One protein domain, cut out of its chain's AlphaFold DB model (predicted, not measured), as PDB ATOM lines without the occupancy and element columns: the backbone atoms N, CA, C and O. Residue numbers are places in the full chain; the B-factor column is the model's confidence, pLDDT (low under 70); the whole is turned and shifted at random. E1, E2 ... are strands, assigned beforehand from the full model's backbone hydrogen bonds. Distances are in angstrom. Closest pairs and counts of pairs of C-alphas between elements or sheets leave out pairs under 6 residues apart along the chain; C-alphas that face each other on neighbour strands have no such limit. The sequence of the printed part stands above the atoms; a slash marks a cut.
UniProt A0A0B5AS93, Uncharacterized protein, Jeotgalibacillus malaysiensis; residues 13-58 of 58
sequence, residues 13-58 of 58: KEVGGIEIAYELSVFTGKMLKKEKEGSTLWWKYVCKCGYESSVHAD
ATOM      1  N   LYS A  13     180.027 129.368 145.788       90.38
ATOM      2  CA  LYS A  13     179.553 130.365 146.740       90.38
ATOM      3  C   LYS A  13     180.469 131.567 146.659       90.38
ATOM      4  O   LYS A  13     181.686 131.399 146.599       90.38
ATOM      5  N   GLU A  14     179.890 132.752 146.700       91.81
ATOM      6  CA  GLU A  14     180.647 133.947 147.031       91.81
ATOM      7  C   GLU A  14     180.853 133.991 148.545       91.81
ATOM      8  O   GLU A  14     179.938 133.708 149.322       91.81
ATOM      9  N   VAL A  15     182.073 134.291 148.962       93.50
ATOM     10  CA  VAL A  15     182.415 134.576 150.352       93.50
ATOM     11  C   VAL A  15     183.194 135.874 150.377       93.50
ATOM     12  O   VAL A  15     184.059 136.092 149.530       93.50
ATOM     13  N   GLY A  16     182.903 136.726 151.345       93.94
ATOM     14  CA  GLY A  16     183.506 138.044 151.423       93.94
ATOM     15  C   GLY A  16     183.517 138.592 152.835       93.94
ATOM     16  O   GLY A  16     182.887 138.041 153.742       93.94
ATOM     17  N   GLY A  17     184.260 139.678 153.003       95.62
ATOM     18  CA  GLY A  17     184.253 140.502 154.200       95.62
ATOM     19  C   GLY A  17     183.529 141.806 153.914       95.62
ATOM     20  O   GLY A  17     183.793 142.443 152.898       95.62
ATOM     21  N   ILE A  18     182.645 142.203 154.826       94.81
ATOM     22  CA  ILE A  18     181.995 143.513 154.806       94.81
ATOM     23  C   ILE A  18     182.458 144.330 156.011       94.81
ATOM     24  O   ILE A  18     182.577 143.804 157.119       94.81
ATOM     25  N   GLU A  19     182.699 145.617 155.798       95.50
ATOM     26  CA  GLU A  19     182.888 146.601 156.856       95.50
ATOM     27  C   GLU A  19     181.540 147.228 157.203       95.50
ATOM     28  O   GLU A  19     180.838 147.714 156.322       95.50
ATOM     29  N   ILE A  20     181.176 147.237 158.487       95.94
ATOM     30  CA  ILE A  20     179.966 147.910 158.968       95.94
ATOM     31  C   ILE A  20     180.380 148.977 159.973       95.94
ATOM     32  O   ILE A  20     180.961 148.659 161.014       95.94
ATOM     33  N   ALA A  21     180.023 150.227 159.690       95.81
ATOM     34  CA  ALA A  21     180.240 151.326 160.616       95.81
ATOM     35  C   ALA A  21     179.347 151.177 161.860       95.81
ATOM     36  O   ALA A  21     178.171 150.801 161.787       95.81
ATOM     37  N   TYR A  22     179.910 151.480 163.024       96.81
ATOM     38  CA  TYR A  22     179.190 151.477 164.291       96.81
ATOM     39  C   TYR A  22     179.704 152.591 165.201       96.81
ATOM     40  O   TYR A  22     180.839 153.047 165.084       96.81
ATOM     41  N   GLU A  23     178.859 152.999 166.139       97.69
ATOM     42  CA  GLU A  23     179.193 153.953 167.190       97.69
ATOM     43  C   GLU A  23     179.143 153.238 168.537       97.69
ATOM     44  O   GLU A  23     178.195 152.502 168.831       97.69
ATOM     45  N   LEU A  24     180.152 153.458 169.376       97.94
ATOM     46  CA  LEU A  24     180.297 152.788 170.662       97.94
ATOM     47  C   LEU A  24     180.621 153.804 171.758       97.94
ATOM     48  O   LEU A  24     181.455 154.691 171.587       97.94
ATOM     49  N   SER A  25     179.974 153.667 172.911       97.25
ATOM     50  CA  SER A  25     180.325 154.431 174.103       97.25
ATOM     51  C   SER A  25     181.633 153.892 174.674       97.25
ATOM     52  O   SER A  25     181.643 152.813 175.256       97.25
ATOM     53  N   VAL A  26     182.727 154.648 174.567       96.81
ATOM     54  CA  VAL A  26     184.034 154.238 175.122       96.81
ATOM     55  C   VAL A  26     183.973 154.051 176.642       96.81
ATOM     56  O   VAL A  26     184.590 153.139 177.178       96.81
ATOM     57  N   PHE A  27     183.182 154.873 177.335       97.06
ATOM     58  CA  PHE A  27     183.035 154.791 178.789       97.06
ATOM     59  C   PHE A  27     182.295 153.526 179.250       97.06
ATOM     60  O   PHE A  27     182.678 152.922 180.247       97.06
ATOM     61  N   THR A  28     181.231 153.120 178.547       97.38
ATOM     62  CA  THR A  28     180.370 151.999 178.984       97.38
ATOM     63  C   THR A  28     180.544 150.715 178.175       97.38
ATOM     64  O   THR A  28     179.975 149.689 178.537       97.38
ATOM     65  N   GLY A  29     181.259 150.769 177.053       96.75
ATOM     66  CA  GLY A  29     181.387 149.676 176.089       96.75
ATOM     67  C   GLY A  29     180.126 149.397 175.260       96.75
ATOM     68  O   GLY A  29     180.119 148.471 174.453       96.75
ATOM     69  N   LYS A  30     179.036 150.154 175.448       97.19
ATOM     70  CA  LYS A  30     177.756 149.888 174.772       97.19
ATOM     71  C   LYS A  30     177.768 150.389 173.332       97.19
ATOM     72  O   LYS A  30     178.096 151.548 173.085       97.19
ATOM     73  N   MET A  31     177.335 149.541 172.402       97.31
ATOM     74  CA  MET A  31     177.057 149.937 171.020       97.31
ATOM     75  C   MET A  31     175.825 150.848 170.990       97.31
ATOM     76  O   MET A  31     174.752 150.465 171.454       97.31
ATOM     77  N   LEU A  32     176.003 152.062 170.478       97.31
ATOM     78  CA  LEU A  32     174.981 153.105 170.405       97.31
ATOM     79  C   LEU A  32     174.248 153.064 169.066       97.31
ATOM     80  O   LEU A  32     173.030 153.215 169.014       97.31
ATOM     81  N   LYS A  33     174.998 152.816 167.991       96.81
ATOM     82  CA  LYS A  33     174.485 152.731 166.628       96.81
ATOM     83  C   LYS A  33     175.274 151.690 165.848       96.81
ATOM     84  O   LYS A  33     176.457 151.483 166.100       96.81
ATOM     85  N   LYS A  34     174.613 151.049 164.894       96.00
ATOM     86  CA  LYS A  34     175.227 150.180 163.894       96.00
ATOM     87  C   LYS A  34     174.525 150.441 162.571       96.00
ATOM     88  O   LYS A  34     173.294 150.413 162.533       96.00
ATOM     89  N   GLU A  35     175.290 150.704 161.521       95.50
ATOM     90  CA  GLU A  35     174.722 150.842 160.185       95.50
ATOM     91  C   GLU A  35     174.156 149.500 159.705       95.50
ATOM     92  O   GLU A  35     174.635 148.419 160.062       95.50
ATOM     93  N   LYS A  36     173.062 149.562 158.943       90.44
ATOM     94  CA  LYS A  36     172.408 148.357 158.403       90.44
ATOM     95  C   LYS A  36     173.134 147.811 157.181       90.44
ATOM     96  O   LYS A  36     173.039 146.620 156.900       90.44
ATOM     97  N   GLU A  37     173.829 148.694 156.484       92.62
ATOM     98  CA  GLU A  37     174.571 148.416 155.267       92.62
ATOM     99  C   GLU A  37     176.052 148.694 155.515       92.62
ATOM    100  O   GLU A  37     176.423 149.438 156.426       92.62
ATOM    101  N   GLY A  38     176.892 148.035 154.730       89.56
ATOM    102  CA  GLY A  38     178.337 148.087 154.853       89.56
ATOM    103  C   GLY A  38     178.996 148.032 153.486       89.56
ATOM    104  O   GLY A  38     178.348 147.700 152.493       89.56
ATOM    105  N   SER A  39     180.283 148.346 153.441       92.50
ATOM    106  CA  SER A  39     181.079 148.248 152.220       92.50
ATOM    107  C   SER A  39     181.727 146.874 152.141       92.50
ATOM    108  O   SER A  39     182.280 146.384 153.129       92.50
ATOM    109  N   THR A  40     181.667 146.239 150.974       93.62
ATOM    110  CA  THR A  40     182.455 145.031 150.721       93.62
ATOM    111  C   THR A  40     183.931 145.417 150.720       93.62
ATOM    112  O   THR A  40     184.333 146.362 150.058       93.62
ATOM    113  N   LEU A  41     184.737 144.725 151.520       95.00
ATOM    114  CA  LEU A  41     186.189 144.920 151.566       95.00
ATOM    115  C   LEU A  41     186.895 143.956 150.626       95.00
ATOM    116  O   LEU A  41     187.906 144.276 150.008       95.00
ATOM    117  N   TRP A  42     186.387 142.732 150.580       94.50
ATOM    118  CA  TRP A  42     186.906 141.698 149.715       94.50
ATOM    119  C   TRP A  42     185.856 140.638 149.464       94.50
ATOM    120  O   TRP A  42     184.968 140.404 150.286       94.50
ATOM    121  N   TRP A  43     186.019 139.932 148.358       94.06
ATOM    122  CA  TRP A  43     185.233 138.759 148.039       94.06
ATOM    123  C   TRP A  43     186.053 137.756 147.218       94.06
ATOM    124  O   TRP A  43     187.055 138.086 146.581       94.06
ATOM    125  N   LYS A  44     185.657 136.486 147.274       93.38
ATOM    126  CA  LYS A  44     186.170 135.405 146.429       93.38
ATOM    127  C   LYS A  44     185.092 134.352 146.206       93.38
ATOM    128  O   LYS A  44     184.131 134.242 146.967       93.38
ATOM    129  N   TYR A  45     185.299 133.519 145.201       91.50
ATOM    130  CA  TYR A  45     184.457 132.371 144.915       91.50
ATOM    131  C   TYR A  45     185.079 131.099 145.468       91.50
ATOM    132  O   TYR A  45     186.238 130.794 145.195       91.50
ATOM    133  N   VAL A  46     184.296 130.326 146.215       92.69
ATOM    134  CA  VAL A  46     184.708 129.035 146.772       92.69
ATOM    135  C   VAL A  46     183.746 127.935 146.348       92.69
ATOM    136  O   VAL A  46     182.533 128.134 146.268       92.69
ATOM    137  N   CYS A  47     184.271 126.740 146.097       92.56
ATOM    138  CA  CYS A  47     183.477 125.548 145.820       92.56
ATOM    139  C   CYS A  47     183.727 124.478 146.884       92.56
ATOM    140  O   CYS A  47     184.849 124.294 147.350       92.56
ATOM    141  N   LYS A  48     182.700 123.679 147.203       87.56
ATOM    142  CA  LYS A  48     182.806 122.561 148.162       87.56
ATOM    143  C   LYS A  48     183.893 121.535 147.789       87.56
ATOM    144  O   LYS A  48     184.365 120.817 148.659       87.56
ATOM    145  N   CYS A  49     184.294 121.459 146.518       89.56
ATOM    146  CA  CYS A  49     185.362 120.566 146.060       89.56
ATOM    147  C   CYS A  49     186.789 121.100 146.299       89.56
ATOM    148  O   CYS A  49     187.737 120.497 145.798       89.56
ATOM    149  N   GLY A  50     186.942 122.240 146.984       87.00
ATOM    150  CA  GLY A  50     188.236 122.859 147.290       87.00
ATOM    151  C   GLY A  50     188.764 123.825 146.226       87.00
ATOM    152  O   GLY A  50     189.926 124.201 146.284       87.00
ATOM    153  N   TYR A  51     187.950 124.212 145.236       89.00
ATOM    154  CA  TYR A  51     188.313 125.303 144.322       89.00
ATOM    155  C   TYR A  51     188.120 126.654 145.014       89.00
ATOM    156  O   TYR A  51     187.073 126.876 145.626       89.00
ATOM    157  N   GLU A  52     189.086 127.556 144.843       90.19
ATOM    158  CA  GLU A  52     189.027 128.943 145.300       90.19
ATOM    159  C   GLU A  52     189.518 129.872 144.182       90.19
ATOM    160  O   GLU A  52     190.530 129.587 143.536       90.19
ATOM    161  N   SER A  53     188.802 130.969 143.931       87.19
ATOM    162  CA  SER A  53     189.274 132.030 143.037       87.19
ATOM    163  C   SER A  53     190.296 132.929 143.734       87.19
ATOM    164  O   SER A  53     190.470 132.881 144.954       87.19
ATOM    165  N   SER A  54     190.926 133.815 142.960       87.81
ATOM    166  CA  SER A  54     191.639 134.964 143.517       87.81
ATOM    167  C   SER A  54     190.729 135.787 144.427       87.81
ATOM    168  O   SER A  54     189.516 135.859 144.211       87.81
ATOM    169  N   VAL A  55     191.338 136.407 145.435       89.88
ATOM    170  CA  VAL A  55     190.684 137.427 146.255       89.88
ATOM    171  C   VAL A  55     190.576 138.707 145.435       89.88
ATOM    172  O   VAL A  55     191.550 139.134 144.815       89.88
ATOM    173  N   HIS A  56     189.392 139.299 145.448       84.44
ATOM    174  CA  HIS A  56     189.098 140.611 144.895       84.44
ATOM    175  C   HIS A  56     188.839 141.570 146.055       84.44
ATOM    176  O   HIS A  56     188.281 141.147 147.064       84.44
ATOM    177  N   ALA A  57     189.264 142.820 145.922       85.06
ATOM    178  CA  ALA A  57     189.052 143.886 146.894       85.06
ATOM    179  C   ALA A  57     188.556 145.131 146.151       85.06
ATOM    180  O   ALA A  57     188.976 145.341 145.008       85.06
ATOM    181  N   ASP A  58     187.654 145.878 146.789       72.38
ATOM    182  CA  ASP A  58     187.067 147.118 146.256       72.38
ATOM    183  C   ASP A  58     187.950 148.347 146.539       72.38
ATOM    184  O   ASP A  58     188.694 148.339 147.551       72.38
TER     185      ASP A  58
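AT A GLANCE: This is residues 13 to 58 of the 58 residues of an uncharacterized protein of Jeotgalibacillus malaysiensis (UniProt A0A0B5AS93). One long, thin hairpin ribbon: E1 and E2 run out, E3 and E4 return beside them, and the tail after E4 folds back along E4. The printed part has 46 residues with four named strands, E1 to E4 in order, no named helix, and two antiparallel sheets, E1 - E4 and E2 - E3. It is all strand and extended, a rod spanning 47 by 20 by 15 A, with a radius of gyration of the C-alphas of 15.5 A.

IN THESE COORDINATES: E1, residues 13 to 19, begins at C-alpha 13 (179.553, 130.365, 146.740) and is 19.4 A long. E2 is residues 22 to 24 and E3 residues 31 to 34. E4, residues 39 to 47, is 23.7 A long and ends at C-alpha 47 (183.477, 125.548, 145.820).

HOW THE PARTS SIT: E1 and E4 are antiparallel at 160 degrees, with N 15 and O 44 2.9 A apart. E1 runs on into E2 at 44 degrees. E2 and E3 form a hairpin, with N 23 and O 33 2.8 A apart. E4 bends by 55 degrees at residue 42; its residues 42 to 43 pair antiparallel with residues 56 to 57.

THE WHOLE: The farthest C-alphas, of Phe 27 and Cys 49, are 47.4 A apart. The printed part has no cut, no link between named strands is long, and no printed residue is under 70 in pLDDT.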